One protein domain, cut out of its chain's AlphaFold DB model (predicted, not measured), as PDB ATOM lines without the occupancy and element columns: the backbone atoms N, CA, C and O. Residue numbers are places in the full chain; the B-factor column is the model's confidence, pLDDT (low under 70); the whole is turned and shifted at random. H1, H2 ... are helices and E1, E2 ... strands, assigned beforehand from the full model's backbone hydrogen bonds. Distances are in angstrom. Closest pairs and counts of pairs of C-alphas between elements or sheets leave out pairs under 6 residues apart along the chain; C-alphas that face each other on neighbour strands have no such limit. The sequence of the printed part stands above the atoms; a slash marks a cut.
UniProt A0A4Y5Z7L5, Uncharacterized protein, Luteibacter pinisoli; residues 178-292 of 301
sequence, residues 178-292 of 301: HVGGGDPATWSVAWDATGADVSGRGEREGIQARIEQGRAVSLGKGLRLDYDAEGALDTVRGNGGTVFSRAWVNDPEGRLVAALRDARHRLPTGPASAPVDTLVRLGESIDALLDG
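AT A GLANCE: This is residues 178 to 292 of the 301 residues of an uncharacterized protein of Luteibacter pinisoli (UniProt A0A4Y5Z7L5). A single strongly twisted sheet of seven strands forms a wall, and a helical hairpin, H1 and H2, packs on one face of it while the other face is bare. H2 crosses from E1 toward E7 over the face, and H1 folds back beside it, alongside the strands. The printed part has 115 residues, with seven named strands, E1 to E7, followed by the two named helices. The sheet's order is E1, E2, E3, E4, E5, E6, E7, all antiparallel, and the class is mixed, helices and strands. The whole is compact, with a radius of gyration of the C-alphas of 13.8 A and spans of 39 by 32 by 24 A.

HOW THE PARTS SIT: E1, residues 185 to 191, E2, residues 195 to 202, E3, residues 208 to 212, E4, residues 215 to 219, E5, residues 223 to 227, E6, residues 233 to 237, and E7, residues 243 to 245, form a meander, each strand the antiparallel neighbour of the one before. Each successive pair is a hairpin, and E1 and E7 are the edge strands. E1 and E2 stand at 158 degrees between their directions, with N 190 and O 197 2.8 A apart, within hydrogen-bond range. Also within that range are N 198 and O 209 of E2 and E3, 2.9 A, N 212 and O 215 of E3 and E4, 2.8 A, N 219 and O 223 of E4 and E5, 3.0 A, N 226 and O 235 of E5 and E6, 2.8 A, and N 236 and O 244 of E6 and E7, 2.8 A. From edge to edge the strands' lines turn by 100 degrees. H1, residues 255 to 266, and H2, residues 276 to 290, are on the same face of the sheet, in two layers, helices on one face of a sheet. H2's closest C-alphas to E6 are those of Ser 285 and Leu 233, 5.9 A. H1's height over the sheet is 4.2 A, only just above the sheet's level, and it lies over none of the strands, but only just, with 2 of its C-alphas on E6. H1 and H2 touch, closest at the C-alphas of Arg 264 and Gly 283, 5.4 A, and run opposite ways at a steep tilt of 40 degrees. Each O i to N i+4 pair is within hydrogen-bond range in H1, and 10 of 11 are in H2.

IN THESE COORDINATES: E1 begins at C-alpha 185, (-32.982, -13.268, 9.716), and is 19.6 A long. E2 is 23.8 A, E3 13.4 A, E4 10.9 A, E5 13.2 A, E6 11.5 A and E7 6.7 A. H1 is 16.7 A long, and H2, 21.4 A, ends at C-alpha 290, (-24.909, 10.191, 6.124).

THE WHOLE: The two C-alphas farthest apart, those of Gly 181 and Trp 248, are 40.3 A apart. The printed part has no cut, and no link is long. Mean pLDDT of the printed part is 90.1, and no printed residue is under 70.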
ATOM      1  N   HIS A 178     -38.432 -13.693  13.890       93.38
ATOM      2  CA  HIS A 178     -37.926 -14.378  12.715       93.38
ATOM      3  C   HIS A 178     -38.516 -13.756  11.451       93.38
ATOM      4  O   HIS A 178     -39.700 -13.445  11.382       93.38
ATOM      5  N   VAL A 179     -37.677 -13.568  10.443       89.50
ATOM      6  CA  VAL A 179     -38.060 -13.164   9.094       89.50
ATOM      7  C   VAL A 179     -37.589 -14.279   8.172       89.50
ATOM      8  O   VAL A 179     -36.389 -14.522   8.076       89.50
ATOM      9  N   GLY A 180     -38.523 -14.981   7.543       81.94
ATOM     10  CA  GLY A 180     -38.283 -15.997   6.523       81.94
ATOM     11  C   GLY A 180     -38.303 -15.418   5.104       81.94
ATOM     12  O   GLY A 180     -38.630 -14.253   4.884       81.94
ATOM     13  N   GLY A 181     -37.969 -16.246   4.111       73.44
ATOM     14  CA  GLY A 181     -37.870 -15.835   2.705       73.44
ATOM     15  C   GLY A 181     -36.425 -15.610   2.249       73.44
ATOM     16  O   GLY A 181     -35.507 -16.183   2.824       73.44
ATOM     17  N   GLY A 182     -36.230 -14.832   1.177       70.25
ATOM     18  CA  GLY A 182     -34.969 -14.770   0.415       70.25
ATOM     19  C   GLY A 182     -33.699 -14.460   1.221       70.25
ATOM     20  O   GLY A 182     -32.651 -15.008   0.894       70.25
ATOM     21  N   ASP A 183     -33.799 -13.642   2.270       73.81
ATOM     22  CA  ASP A 183     -32.711 -13.340   3.212       73.81
ATOM     23  C   ASP A 183     -33.225 -13.544   4.650       73.81
ATOM     24  O   ASP A 183     -33.785 -12.619   5.251       73.81
ATOM     25  N   PRO A 184     -33.148 -14.783   5.173       84.38
ATOM     26  CA  PRO A 184     -33.731 -15.116   6.456       84.38
ATOM     27  C   PRO A 184     -32.913 -14.526   7.608       84.38
ATOM     28  O   PRO A 184     -31.690 -14.665   7.673       84.38
ATOM     29  N   ALA A 185     -33.602 -13.918   8.570       90.00
ATOM     30  CA  ALA A 185     -32.982 -13.268   9.716       90.00
ATOM     31  C   ALA A 185     -33.734 -13.579  11.008       90.00
ATOM     32  O   ALA A 185     -34.962 -13.579  11.045       90.00
ATOM     33  N   THR A 186     -32.988 -13.771  12.094       93.88
ATOM     34  CA  THR A 186     -33.555 -13.858  13.446       93.88
ATOM     35  C   THR A 186     -32.996 -12.733  14.301       93.88
ATOM     36  O   THR A 186     -31.780 -12.534  14.347       93.88
ATOM     37  N   TRP A 187     -33.885 -12.017  14.978       95.69
ATOM     38  CA  TRP A 187     -33.590 -10.952  15.924       95.69
ATOM     39  C   TRP A 187     -34.009 -11.400  17.318       95.69
ATOM     40  O   TRP A 187     -35.200 -11.468  17.607       95.69
ATOM     41  N   SER A 188     -33.044 -11.695  18.181       96.94
ATOM     42  CA  SER A 188     -33.313 -12.069  19.572       96.94
ATOM     43  C   SER A 188     -33.180 -10.843  20.478       96.94
ATOM     44  O   SER A 188     -32.279 -10.018  20.283       96.94
ATOM     45  N   VAL A 189     -34.058 -10.743  21.474       97.94
ATOM     46  CA  VAL A 189     -34.178  -9.608  22.391       97.94
ATOM     47  C   VAL A 189     -34.008 -10.088  23.830       97.94
ATOM     48  O   VAL A 189     -34.766 -10.926  24.310       97.94
ATOM     49  N   ALA A 190     -33.036  -9.523  24.539       97.12
ATOM     50  CA  ALA A 190     -32.838  -9.742  25.965       97.12
ATOM     51  C   ALA A 190     -33.212  -8.472  26.736       97.12
ATOM     52  O   ALA A 190     -32.602  -7.422  26.548       97.12
ATOM     53  N   TRP A 191     -34.225  -8.560  27.596       96.38
ATOM     54  CA  TRP A 191     -34.702  -7.432  28.395       96.38
ATOM     55  C   TRP A 191     -34.012  -7.351  29.750       96.38
ATOM     56  O   TRP A 191     -33.763  -8.365  30.399       96.38
ATOM     57  N   ASP A 192     -33.808  -6.126  30.227       95.00
ATOM     58  CA  ASP A 192     -33.393  -5.857  31.598       95.00
ATOM     59  C   ASP A 192     -34.095  -4.608  32.169       95.00
ATOM     60  O   ASP A 192     -35.102  -4.127  31.641       95.00
ATOM     61  N   ALA A 193     -33.600  -4.111  33.304       92.56
ATOM     62  CA  ALA A 193     -34.189  -2.980  34.011       92.56
ATOM     63  C   ALA A 193     -34.022  -1.627  33.296       92.56
ATOM     64  O   ALA A 193     -34.805  -0.717  33.563       92.56
ATOM     65  N   THR A 194     -33.010  -1.460  32.438       91.69
ATOM     66  CA  THR A 194     -32.725  -0.177  31.773       91.69
ATOM     67  C   THR A 194     -33.093  -0.177  30.291       91.69
ATOM     68  O   THR A 194     -33.220   0.899  29.700       91.69
ATOM     69  N   GLY A 195     -33.352  -1.345  29.700       94.81
ATOM     70  CA  GLY A 195     -33.785  -1.440  28.316       94.81
ATOM     71  C   GLY A 195     -33.751  -2.853  27.746       94.81
ATOM     72  O   GLY A 195     -34.224  -3.802  28.376       94.81
ATOM     73  N   ALA A 196     -33.237  -2.971  26.522       97.19
ATOM     74  CA  ALA A 196     -33.129  -4.233  25.806       97.19
ATOM     75  C   ALA A 196     -31.831  -4.326  24.996       97.19
ATOM     76  O   ALA A 196     -31.433  -3.363  24.337       97.19
ATOM     77  N   ASP A 197     -31.225  -5.508  24.989       97.19
ATOM     78  CA  ASP A 197     -30.178  -5.881  24.046       97.19
ATOM     79  C   ASP A 197     -30.802  -6.647  22.881       97.19
ATOM     80  O   ASP A 197     -31.496  -7.643  23.074       97.19
ATOM     81  N   VAL A 198     -30.551  -6.185  21.659       97.38
ATOM     82  CA  VAL A 198     -31.063  -6.803  20.432       97.38
ATOM     83  C   VAL A 198     -29.900  -7.344  19.621       97.38
ATOM     84  O   VAL A 198     -28.912  -6.643  19.402       97.38
ATOM     85  N   SER A 199     -30.014  -8.583  19.152       95.44
ATOM     86  CA  SER A 199     -28.970  -9.243  18.365       95.44
ATOM     87  C   SER A 199     -29.534  -9.909  17.115       95.44
ATOM     88  O   SER A 199     -30.571 -10.560  17.179       95.44
ATOM     89  N   GLY A 200     -28.845  -9.738  15.986       93.06
ATOM     90  CA  GLY A 200     -29.169 -10.393  14.718       93.06
ATOM     91  C   GLY A 200     -28.361 -11.679  14.503       93.06
ATOM     92  O   GLY A 200     -27.178 -11.745  14.845       93.06
ATOM     93  N   ARG A 201     -28.985 -12.696  13.902       89.00
ATOM     94  CA  ARG A 201     -28.354 -13.940  13.416       89.00
ATOM     95  C   ARG A 201     -28.562 -14.107  11.904       89.00
ATOM     96  O   ARG A 201     -29.396 -13.421  11.318       89.00
ATOM     97  N   GLY A 202     -27.814 -15.023  11.283       81.12
ATOM     98  CA  GLY A 202     -27.805 -15.220   9.826       81.12
ATOM     99  C   GLY A 202     -26.861 -14.227   9.147       81.12
ATOM    100  O   GLY A 202     -25.801 -13.924   9.688       81.12
ATOM    101  N   GLU A 203     -27.256 -13.629   8.025       75.50
ATOM    102  CA  GLU A 203     -26.464 -12.559   7.384       75.50
ATOM    103  C   GLU A 203     -26.361 -11.281   8.242       75.50
ATOM    104  O   GLU A 203     -25.607 -10.354   7.942       75.50
ATOM    105  N   ARG A 204     -27.113 -11.228   9.350       79.88
ATOM    106  CA  ARG A 204     -27.080 -10.155  10.353       79.88
ATOM    107  C   ARG A 204     -26.109 -10.429  11.498       79.88
ATOM    108  O   ARG A 204     -26.029  -9.628  12.431       79.88
ATOM    109  N   GLU A 205     -25.370 -11.539  11.435       74.50
ATOM    110  CA  GLU A 205     -24.369 -11.900  12.431       74.50
ATOM    111  C   GLU A 205     -23.369 -10.742  12.621       74.50
ATOM    112  O   GLU A 205     -22.728 -10.262  11.681       74.50
ATOM    113  N   GLY A 206     -23.297 -10.235  13.857       73.25
ATOM    114  CA  GLY A 206     -22.480  -9.076  14.231       73.25
ATOM    115  C   GLY A 206     -23.257  -7.789  14.525       73.25
ATOM    116  O   GLY A 206     -22.672  -6.870  15.106       73.25
ATOM    117  N   ILE A 207     -24.557  -7.723  14.220       88.38
ATOM    118  CA  ILE A 207     -25.416  -6.644  14.720       88.38
ATOM    119  C   ILE A 207     -25.830  -6.958  16.155       88.38
ATOM    120  O   ILE A 207     -26.550  -7.916  16.425       88.38
ATOM    121  N   GLN A 208     -25.351  -6.123  17.070       94.19
ATOM    122  CA  GLN A 208     -25.749  -6.080  18.472       94.19
ATOM    123  C   GLN A 208     -26.076  -4.632  18.804       94.19
ATOM    124  O   GLN A 208     -25.291  -3.747  18.475       94.19
ATOM    125  N   ALA A 209     -27.220  -4.372  19.413       96.62
ATOM    126  CA  ALA A 209     -27.638  -3.020  19.735       96.62
ATOM    127  C   ALA A 209     -28.181  -2.961  21.152       96.62
ATOM    128  O   ALA A 209     -28.975  -3.812  21.550       96.62
ATOM    129  N   ARG A 210     -27.778  -1.921  21.881       97.19
ATOM    130  CA  ARG A 210     -28.382  -1.571  23.162       97.19
ATOM    131  C   ARG A 210     -29.476  -0.551  22.925       97.19
ATOM    132  O   ARG A 210     -29.202   0.501  22.344       97.19
ATOM    133  N   ILE A 211     -30.680  -0.829  23.405       97.12
ATOM    134  CA  ILE A 211     -31.821   0.076  23.324       97.12
ATOM    135  C   ILE A 211     -32.213   0.525  24.723       97.12
ATOM    136  O   ILE A 211     -32.547  -0.295  25.567       97.12
ATOM    137  N   GLU A 212     -32.222   1.835  24.944       95.62
ATOM    138  CA  GLU A 212     -32.606   2.471  26.203       95.62
ATOM    139  C   GLU A 212     -33.629   3.564  25.910       95.62
ATOM    140  O   GLU A 212     -33.471   4.345  24.971       95.62
ATOM    141  N   GLN A 213     -34.715   3.604  26.686       91.06
ATOM    142  CA  GLN A 213     -35.781   4.609  26.537       91.06
ATOM    143  C   GLN A 213     -36.313   4.746  25.091       91.06
ATOM    144  O   GLN A 213     -36.637   5.839  24.628       91.06
ATOM    145  N   GLY A 214     -36.391   3.626  24.363       90.75
ATOM    146  CA  GLY A 214     -36.870   3.590  22.976       90.75
ATOM    147  C   GLY A 214     -35.876   4.124  21.940       90.75
ATOM    148  O   GLY A 214     -36.295   4.481  20.841       90.75
ATOM    149  N   ARG A 215     -34.580   4.201  22.270       93.88
ATOM    150  CA  ARG A 215     -33.508   4.632  21.360       93.88
ATOM    151  C   ARG A 215     -32.344   3.662  21.392       93.88
ATOM    152  O   ARG A 215     -31.972   3.184  22.458       93.88
ATOM    153  N   ALA A 216     -31.726   3.414  20.243       96.00
ATOM    154  CA  ALA A 216     -30.472   2.677  20.205       96.00
ATOM    155  C   ALA A 216     -29.337   3.581  20.709       96.00
ATOM    156  O   ALA A 216     -29.074   4.613  20.100       96.00
ATOM    157  N   VAL A 217     -28.680   3.220  21.810       96.31
ATOM    158  CA  VAL A 217     -27.540   3.969  22.383       96.31
ATOM    159  C   VAL A 217     -26.194   3.377  21.962       96.31
ATOM    160  O   VAL A 217     -25.170   4.064  21.973       96.31
ATOM    161  N   SER A 218     -26.189   2.112  21.533       95.50
ATOM    162  CA  SER A 218     -25.035   1.471  20.908       95.50
ATOM    163  C   SER A 218     -25.445   0.598  19.725       95.50
ATOM    164  O   SER A 218     -26.573   0.104  19.664       95.50
ATOM    165  N   LEU A 219     -24.514   0.414  18.787       94.75
ATOM    166  CA  LEU A 219     -24.679  -0.455  17.625       94.75
ATOM    167  C   LEU A 219     -23.357  -1.146  17.265       94.75
ATOM    168  O   LEU A 219     -22.295  -0.526  17.205       94.75
ATOM    169  N   GLY A 220     -23.430  -2.445  17.000       87.38
ATOM    170  CA  GLY A 220     -22.286  -3.292  16.694       87.38
ATOM    171  C   GLY A 220     -21.199  -3.255  17.773       87.38
ATOM    172  O   GLY A 220     -21.419  -2.917  18.937       87.38
ATOM    173  N   LYS A 221     -19.970  -3.590  17.374       75.25
ATOM    174  CA  LYS A 221     -18.803  -3.595  18.267       75.25
ATOM    175  C   LYS A 221     -18.184  -2.199  18.387       75.25
ATOM    176  O   LYS A 221     -17.082  -1.953  17.901       75.25
ATOM    177  N   GLY A 222     -18.885  -1.298  19.073       81.00
ATOM    178  CA  GLY A 222     -18.300  -0.047  19.568       81.00
ATOM    179  C   GLY A 222     -18.732   1.235  18.862       81.00
ATOM    180  O   GLY A 222     -18.001   2.220  18.936       81.00
ATOM    181  N   LEU A 223     -19.898   1.251  18.209       92.94
ATOM    182  CA  LEU A 223     -20.543   2.514  17.848       92.94
ATOM    183  C   LEU A 223     -21.409   2.981  19.017       92.94
ATOM    184  O   LEU A 223     -22.222   2.214  19.536       92.94
ATOM    185  N   ARG A 224     -21.239   4.238  19.420       95.88
ATOM    186  CA  ARG A 224     -22.135   4.942  20.345       95.88
ATOM    187  C   ARG A 224     -22.936   5.975  19.571       95.88
ATOM    188  O   ARG A 224     -22.381   6.658  18.710       95.88
ATOM    189  N   LEU A 225     -24.225   6.047  19.876       96.12
ATOM    190  CA  LEU A 225     -25.211   6.854  19.167       96.12
ATOM    191  C   LEU A 225     -25.699   7.956  20.108       96.12
ATOM    192  O   LEU A 225     -26.226   7.668  21.182       96.12
ATOM    193  N   ASP A 226     -25.521   9.206  19.703       94.94
ATOM    194  CA  ASP A 226     -25.934  10.379  20.457       94.94
ATOM    195  C   ASP A 226     -26.992  11.159  19.679       94.94
ATOM    196  O   ASP A 226     -26.879  11.391  18.471       94.94
ATOM    197  N   TYR A 227     -28.018  11.585  20.404       93.31
ATOM    198  CA  TYR A 227     -29.180  12.257  19.845       93.31
ATOM    199  C   TYR A 227     -29.240  13.692  20.343       93.31
ATOM    200  O   TYR A 227     -28.890  13.973  21.493       93.31
ATOM    201  N   ASP A 228     -29.735  14.590  19.501       91.62
ATOM    202  CA  ASP A 228     -29.982  15.969  19.900       91.62
ATOM    203  C   ASP A 228     -31.211  16.100  20.829       91.62
ATOM    204  O   ASP A 228     -31.873  15.128  21.225       91.62
ATOM    205  N   ALA A 229     -31.515  17.340  21.217       88.81
ATOM    206  CA  ALA A 229     -32.648  17.651  22.084       88.81
ATOM    207  C   ALA A 229     -34.004  17.272  21.457       88.81
ATOM    208  O   ALA A 229     -34.925  16.907  22.194       88.81
ATOM    209  N   GLU A 230     -34.104  17.310  20.127       87.19
ATOM    210  CA  GLU A 230     -35.281  16.939  19.331       87.19
ATOM    211  C   GLU A 230     -35.350  15.423  19.070       87.19
ATOM    212  O   GLU A 230     -36.295  14.912  18.473       87.19
ATOM    213  N   GLY A 231     -34.350  14.677  19.543       87.88
ATOM    214  CA  GLY A 231     -34.280  13.234  19.403       87.88
ATOM    215  C   GLY A 231     -33.830  12.747  18.034       87.88
ATOM    216  O   GLY A 231     -33.946  11.549  17.798       87.88
ATOM    217  N   ALA A 232     -33.311  13.620  17.172       90.88
ATOM    218  CA  ALA A 232     -32.669  13.203  15.934       90.88
ATOM    219  C   ALA A 232     -31.298  12.594  16.236       90.88
ATOM    220  O   ALA A 232     -30.587  13.080  17.121       90.88
ATOM    221  N   LEU A 233     -30.897  11.567  15.480       93.75
ATOM    222  CA  LEU A 233     -29.510  11.107  15.518       93.75
ATOM    223  C   LEU A 233     -28.596  12.243  15.031       93.75
ATOM    224  O   LEU A 233     -28.718  12.708  13.894       93.75
ATOM    225  N   ASP A 234     -27.703  12.694  15.907       92.44
ATOM    226  CA  ASP A 234     -26.843  13.852  15.658       92.44
ATOM    227  C   ASP A 234     -25.383  13.441  15.492       92.44
ATOM    228  O   ASP A 234     -24.710  13.860  14.550       92.44
ATOM    229  N   THR A 235     -24.902  12.589  16.397       94.25
ATOM    230  CA  THR A 235     -23.492  12.224  16.474       94.25
ATOM    231  C   THR A 235     -23.334  10.715  16.652       94.25
ATOM    232  O   THR A 235     -24.008  10.086  17.464       94.25
ATOM    233  N   VAL A 236     -22.389  10.131  15.917       95.88
ATOM    234  CA  VAL A 236     -21.926   8.752  16.094       95.88
ATOM    235  C   VAL A 236     -20.466   8.782  16.512       95.88
ATOM    236  O   VAL A 236     -19.645   9.459  15.891       95.88
ATOM    237  N   ARG A 237     -20.124   8.025  17.553       94.81
ATOM    238  CA  ARG A 237     -18.748   7.887  18.041       94.81
ATOM    239  C   ARG A 237     -18.275   6.453  17.853       94.81
ATOM    240  O   ARG A 237     -18.939   5.523  18.305       94.81
ATOM    241  N   GLY A 238     -17.138   6.290  17.188       91.25
ATOM    242  CA  GLY A 238     -16.484   5.001  16.997       91.25
ATOM    243  C   GLY A 238     -15.402   4.725  18.039       91.25
ATOM    244  O   GLY A 238     -15.055   5.561  18.880       91.25
ATOM    245  N   ASN A 239     -14.815   3.533  17.954       83.44
ATOM    246  CA  ASN A 239     -13.639   3.179  18.746       83.44
ATOM    247  C   ASN A 239     -12.444   4.081  18.386       83.44
ATOM    248  O   ASN A 239     -12.265   4.470  17.235       83.44
ATOM    249  N   GLY A 240     -11.594   4.386  19.369       81.69
ATOM    250  CA  GLY A 240     -10.390   5.198  19.142       81.69
ATOM    251  C   GLY A 240     -10.641   6.704  19.011       81.69
ATOM    252  O   GLY A 240      -9.735   7.428  18.614       81.69
ATOM    253  N   GLY A 241     -11.840   7.187  19.363       82.62
ATOM    254  CA  GLY A 241     -12.156   8.620  19.400       82.62
ATOM    255  C   GLY A 241     -12.569   9.220  18.056       82.62
ATOM    256  O   GLY A 241     -12.633  10.445  17.943       82.62
ATOM    257  N   THR A 242     -12.855   8.387  17.048       90.56
ATOM    258  CA  THR A 242     -13.462   8.850  15.796       90.56
ATOM    259  C   THR A 242     -14.896   9.294  16.035       90.56
ATOM    260  O   THR A 242     -15.622   8.724  16.856       90.56
ATOM    261  N   VAL A 243     -15.304  10.337  15.324       92.75
ATOM    262  CA  VAL A 243     -16.627  10.937  15.479       92.75
ATOM    263  C   VAL A 243     -17.145  11.370  14.123       92.75
ATOM    264  O   VAL A 243     -16.410  11.924  13.306       92.75
ATOM    265  N   PHE A 244     -18.429  11.135  13.906       92.62
ATOM    266  CA  PHE A 244     -19.154  11.570  12.731       92.62
ATOM    267  C   PHE A 244     -20.440  12.265  13.173       92.62
ATOM    268  O   PHE A 244     -21.268  11.660  13.851       92.62
ATOM    269  N   SER A 245     -20.600  13.532  12.808       91.25
ATOM    270  CA  SER A 245     -21.836  14.294  12.971       91.25
ATOM    271  C   SER A 245     -22.089  15.158  11.739       91.25
ATOM    272  O   SER A 245     -21.220  15.294  10.874       91.25
ATOM    273  N   ARG A 246     -23.263  15.797  11.663       81.12
ATOM    274  CA  ARG A 246     -23.561  16.744  10.572       81.12
ATOM    275  C   ARG A 246     -22.632  17.961  10.570       81.12
ATOM    276  O   ARG A 246     -22.354  18.518   9.513       81.12
ATOM    277  N   ALA A 247     -22.194  18.400  11.750       82.06
ATOM    278  CA  ALA A 247     -21.406  19.620  11.919       82.06
ATOM    279  C   ALA A 247     -19.893  19.363  11.933       82.06
ATOM    280  O   ALA A 247     -19.110  20.275  11.663       82.06
ATOM    281  N   TRP A 248     -19.470  18.147  12.284       81.62
ATOM    282  CA  TRP A 248     -18.067  17.836  12.494       81.62
ATOM    283  C   TRP A 248     -17.754  16.374  12.184       81.62
ATOM    284  O   TRP A 248     -18.413  15.453  12.665       81.62
ATOM    285  N   VAL A 249     -16.693  16.166  11.408       86.56
ATOM    286  CA  VAL A 249     -16.217  14.836  11.034       86.56
ATOM    287  C   VAL A 249     -14.755  14.698  11.430       86.56
ATOM    288  O   VAL A 249     -13.898  15.449  10.966       86.56
ATOM    289  N   ASN A 250     -14.475  13.704  12.266       87.06
ATOM    290  CA  ASN A 250     -13.141  13.230  12.603       87.06
ATOM    291  C   ASN A 250     -13.068  11.722  12.359       87.06
ATOM    292  O   ASN A 250     -13.166  10.905  13.277       87.06
ATOM    293  N   ASP A 251     -12.937  11.382  11.082       86.50
ATOM    294  CA  ASP A 251     -12.798  10.020  10.575       86.50
ATOM    295  C   ASP A 251     -11.779  10.028   9.422       86.50
ATOM    296  O   ASP A 251     -12.158   9.947   8.252       86.50
ATOM    297  N   PRO A 252     -10.479  10.211   9.725       77.38
ATOM    298  CA  PRO A 252      -9.449  10.469   8.714       77.38
ATOM    299  C   PRO A 252      -9.292   9.336   7.693       77.38
ATOM    300  O   PRO A 252      -8.778   9.558   6.602       77.38
ATOM    301  N   GLU A 253      -9.747   8.130   8.034       85.56
ATOM    302  CA  GLU A 253      -9.667   6.945   7.180       85.56
ATOM    303  C   GLU A 253     -11.038   6.479   6.658       85.56
ATOM    304  O   GLU A 253     -11.127   5.425   6.031       85.56
ATOM    305  N   GLY A 254     -12.117   7.223   6.930       86.19
ATOM    306  CA  GLY A 254     -13.473   6.856   6.504       86.19
ATOM    307  C   GLY A 254     -14.004   5.555   7.125       86.19
ATOM    308  O   GLY A 254     -14.985   4.991   6.633       86.19
ATOM    309  N   ARG A 255     -13.352   5.036   8.175       88.69
ATOM    310  CA  ARG A 255     -13.682   3.738   8.782       88.69
ATOM    311  C   ARG A 255     -15.019   3.790   9.508       88.69
ATOM    312  O   ARG A 255     -15.759   2.810   9.477       88.69
ATOM    313  N   LEU A 256     -15.329   4.912  10.157       91.25
ATOM    314  CA  LEU A 256     -16.588   5.091  10.878       91.25
ATOM    315  C   LEU A 256     -17.759   5.216   9.902       91.25
ATOM    316  O   LEU A 256     -18.782   4.557  10.084       91.25
ATOM    317  N   VAL A 257     -17.590   5.991   8.829       91.00
ATOM    318  CA  VAL A 257     -18.597   6.111   7.764       91.00
ATOM    319  C   VAL A 257     -18.845   4.761   7.084       91.00
ATOM    320  O   VAL A 257     -19.998   4.387   6.861       91.00
ATOM    321  N   ALA A 258     -17.788   3.999   6.789       90.75
ATOM    322  CA  ALA A 258     -17.916   2.659   6.221       90.75
ATOM    323  C   ALA A 258     -18.644   1.695   7.175       90.75
ATOM    324  O   ALA A 258     -19.545   0.978   6.743       90.75
ATOM    325  N   ALA A 259     -18.314   1.722   8.472       90.62
ATOM    326  CA  ALA A 259     -18.979   0.906   9.484       90.62
ATOM    327  C   ALA A 259     -20.471   1.249   9.628       90.62
ATOM    328  O   ALA A 259     -21.288   0.348   9.779       90.62
ATOM    329  N   LEU A 260     -20.844   2.530   9.535       92.31
ATOM    330  CA  LEU A 260     -22.248   2.951   9.549       92.31
ATOM    331  C   LEU A 260     -23.019   2.450   8.327       92.31
ATOM    332  O   LEU A 260     -24.141   1.973   8.476       92.31
ATOM    333  N   ARG A 261     -22.421   2.519   7.132       92.75
ATOM    334  CA  ARG A 261     -23.040   2.006   5.898       92.75
ATOM    335  C   ARG A 261     -23.239   0.491   5.941       92.75
ATOM    336  O   ARG A 261     -24.309   0.016   5.567       92.75
ATOM    337  N   ASP A 262     -22.238  -0.244   6.425       91.62
ATOM    338  CA  ASP A 262     -22.328  -1.696   6.628       91.62
ATOM    339  C   ASP A 262     -23.397  -2.044   7.672       91.62
ATOM    340  O   ASP A 262     -24.284  -2.852   7.399       91.62
ATOM    341  N   ALA A 263     -23.388  -1.373   8.828       91.25
ATOM    342  CA  ALA A 263     -24.398  -1.586   9.856       91.25
ATOM    343  C   ALA A 263     -25.806  -1.307   9.314       91.25
ATOM    344  O   ALA A 263     -26.699  -2.135   9.473       91.25
ATOM    345  N   ARG A 264     -25.989  -0.198   8.590       92.50
ATOM    346  CA  ARG A 264     -27.251   0.175   7.944       92.50
ATOM    347  C   ARG A 264     -27.787  -0.891   6.990       92.50
ATOM    348  O   ARG A 264     -28.994  -1.130   6.990       92.50
ATOM    349  N   HIS A 265     -26.918  -1.514   6.192       90.44
ATOM    350  CA  HIS A 265     -27.308  -2.589   5.270       90.44
ATOM    351  C   HIS A 265     -27.794  -3.846   5.998       90.44
ATOM    352  O   HIS A 265     -28.578  -4.609   5.445       90.44
ATOM    353  N   ARG A 266     -27.352  -4.054   7.240       90.62
ATOM    354  CA  ARG A 266     -27.715  -5.215   8.061       90.62
ATOM    355  C   ARG A 266     -28.844  -4.931   9.058       90.62
ATOM    356  O   ARG A 266     -29.321  -5.853   9.713       90.62
ATOM    357  N   LEU A 267     -29.270  -3.680   9.222       93.38
ATOM    358  CA  LEU A 267     -30.399  -3.347  10.093       93.38
ATOM    359  C   LEU A 267     -31.718  -3.920   9.537       93.38
ATOM    360  O   LEU A 267     -31.844  -4.122   8.326       93.38
ATOM    361  N   PRO A 268     -32.701  -4.214  10.408       90.75
ATOM    362  CA  PRO A 268     -34.000  -4.699   9.967       90.75
ATOM    363  C   PRO A 268     -34.725  -3.626   9.148       90.75
ATOM    364  O   PRO A 268     -34.489  -2.428   9.306       90.75
ATOM    365  N   THR A 269     -35.639  -4.064   8.288       85.56
ATOM    366  CA  THR A 269     -36.514  -3.190   7.499       85.56
ATOM    367  C   THR A 269     -37.970  -3.629   7.642       85.56
ATOM    368  O   THR A 269     -38.251  -4.766   8.026       85.56
ATOM    369  N   GLY A 270     -38.889  -2.714   7.331       81.62
ATOM    370  CA  GLY A 270     -40.329  -2.952   7.403       81.62
ATOM    371  C   GLY A 270     -40.908  -2.872   8.824       81.62
ATOM    372  O   GLY A 270     -40.170  -2.663   9.786       81.62
ATOM    373  N   PRO A 271     -42.238  -3.019   8.968       80.62
ATOM    374  CA  PRO A 271     -42.913  -2.909  10.258       80.62
ATOM    375  C   PRO A 271     -42.431  -3.963  11.259       80.62
ATOM    376  O   PRO A 271     -42.337  -5.154  10.932       80.62
ATOM    377  N   ALA A 272     -42.159  -3.539  12.491       87.38
ATOM    378  CA  ALA A 272     -41.734  -4.428  13.562       87.38
ATOM    379  C   ALA A 272     -42.285  -4.025  14.923       87.38
ATOM    380  O   ALA A 272     -42.699  -2.888  15.128       87.38
ATOM    381  N   SER A 273     -42.277  -4.966  15.862       91.06
ATOM    382  CA  SER A 273     -42.536  -4.662  17.263       91.06
ATOM    383  C   SER A 273     -41.323  -4.024  17.927       91.06
ATOM    384  O   SER A 273     -40.167  -4.269  17.563       91.06
ATOM    385  N   ALA A 274     -41.570  -3.215  18.956       91.75
ATOM    386  CA  ALA A 274     -40.495  -2.777  19.830       91.75
ATOM    387  C   ALA A 274     -39.868  -4.001  20.538       91.75
ATOM    388  O   ALA A 274     -40.601  -4.874  21.001       91.75
ATOM    389  N   PRO A 275     -38.530  -4.066  20.651       94.69
ATOM    390  CA  PRO A 275     -37.587  -2.988  20.376       94.69
ATOM    391  C   PRO A 275     -36.978  -3.012  18.959       94.69
ATOM    392  O   PRO A 275     -36.307  -2.048  18.592       94.69
ATOM    393  N   VAL A 276     -37.248  -4.033  18.136       95.12
ATOM    394  CA  VAL A 276     -36.727  -4.162  16.757       95.12
ATOM    395  C   VAL A 276     -37.149  -2.987  15.862       95.12
ATOM    396  O   VAL A 276     -36.338  -2.503  15.079       95.12
ATOM    397  N   ASP A 277     -38.351  -2.437  16.047       93.81
ATOM    398  CA  ASP A 277     -38.807  -1.200  15.383       93.81
ATOM    399  C   ASP A 277     -37.859  -0.001  15.578       93.81
ATOM    400  O   ASP A 277     -37.683   0.851  14.709       93.81
ATOM    401  N   THR A 278     -37.187   0.070  16.729       95.19
ATOM    402  CA  THR A 278     -36.181   1.110  16.992       95.19
ATOM    403  C   THR A 278     -34.989   0.970  16.049       95.19
ATOM    404  O   THR A 278     -34.430   1.973  15.621       95.19
ATOM    405  N   LEU A 279     -34.613  -0.262  15.702       95.50
ATOM    406  CA  LEU A 279     -33.528  -0.538  14.763       95.50
ATOM    407  C   LEU A 279     -33.927  -0.256  13.312       95.50
ATOM    408  O   LEU A 279     -33.086   0.203  12.542       95.50
ATOM    409  N   VAL A 280     -35.200  -0.469  12.959       93.31
ATOM    410  CA  VAL A 280     -35.749  -0.068  11.653       93.31
ATOM    411  C   VAL A 280     -35.632   1.450  11.492       93.31
ATOM    412  O   VAL A 280     -35.010   1.929  10.544       93.31
ATOM    413  N   ARG A 281     -36.131   2.211  12.476       93.88
ATOM    414  CA  ARG A 281     -36.055   3.682  12.486       93.88
ATOM    415  C   ARG A 281     -34.620   4.201  12.526       93.88
ATOM    416  O   ARG A 281     -34.296   5.140  11.808       93.88
ATOM    417  N   LEU A 282     -33.745   3.552  13.297       95.75
ATOM    418  CA  LEU A 282     -32.316   3.870  13.327       95.75
ATOM    419  C   LEU A 282     -31.684   3.788  11.933       95.75
ATOM    420  O   LEU A 282     -30.814   4.596  11.623       95.75
ATOM    421  N   GLY A 283     -32.113   2.845  11.088       94.69
ATOM    422  CA  GLY A 283     -31.639   2.763   9.710       94.69
ATOM    423  C   GLY A 283     -31.893   4.061   8.938       94.69
ATOM    424  O   GLY A 283     -30.976   4.616   8.336       94.69
ATOM    425  N   GLU A 284     -33.106   4.599   9.025       93.25
ATOM    426  CA  GLU A 284     -33.465   5.864   8.373       93.25
ATOM    427  C   GLU A 284     -32.732   7.068   8.982       93.25
ATOM    428  O   GLU A 284     -32.289   7.959   8.256       93.25
ATOM    429  N   SER A 285     -32.528   7.073  10.302       94.88
ATOM    430  CA  SER A 285     -31.723   8.089  10.991       94.88
ATOM    431  C   SER A 285     -30.252   8.066  10.549       94.88
ATOM    432  O   SER A 285     -29.646   9.125  10.378       94.88
ATOM    433  N   ILE A 286     -29.669   6.879  10.330       95.31
ATOM    434  CA  ILE A 286     -28.306   6.726   9.797       95.31
ATOM    435  C   ILE A 286     -28.233   7.252   8.362       95.31
ATOM    436  O   ILE A 286     -27.307   8.002   8.053       95.31
ATOM    437  N   ASP A 287     -29.203   6.921   7.503       93.94
ATOM    438  CA  ASP A 287     -29.257   7.444   6.130       93.94
ATOM    439  C   ASP A 287     -29.340   8.978   6.131       93.94
ATOM    440  O   ASP A 287     -28.565   9.653   5.454       93.94
ATOM    441  N   ALA A 288     -30.218   9.550   6.961       92.19
ATOM    442  CA  ALA A 288     -30.346  10.997   7.104       92.19
ATOM    443  C   ALA A 288     -29.043  11.648   7.589       92.19
ATOM    444  O   ALA A 288     -28.651  12.699   7.080       92.19
ATOM    445  N   LEU A 289     -28.348  11.029   8.549       93.25
ATOM    446  CA  LEU A 289     -27.065  11.523   9.039       93.25
ATOM    447  C   LEU A 289     -25.986  11.485   7.944       93.25
ATOM    448  O   LEU A 289     -25.289  12.480   7.749       93.25
ATOM    449  N   LEU A 290     -25.873  10.371   7.216       92.25
ATOM    450  CA  LEU A 290     -24.909  10.191   6.124       92.25
ATOM    451  C   LEU A 290     -25.157  11.154   4.952       92.25
ATOM    452  O   LEU A 290     -24.197  11.615   4.336       92.25
ATOM    453  N   ASP A 291     -26.418  11.484   4.679       91.38
ATOM    454  CA  ASP A 291     -26.822  12.418   3.622       91.38
ATOM    455  C   ASP A 291     -26.795  13.894   4.064       91.38
ATOM    456  O   ASP A 291     -27.055  14.788   3.257       91.38
ATOM    457  N   GLY A 292     -26.549  14.176   5.349       84.81
ATOM    458  CA  GLY A 292     -26.635  15.532   5.903       84.81
ATOM    459  C   GLY A 292     -28.061  16.103   5.949       84.81
ATOM    460  O   GLY A 292     -28.243  17.319   5.974       84.81
TER     461      GLY A 292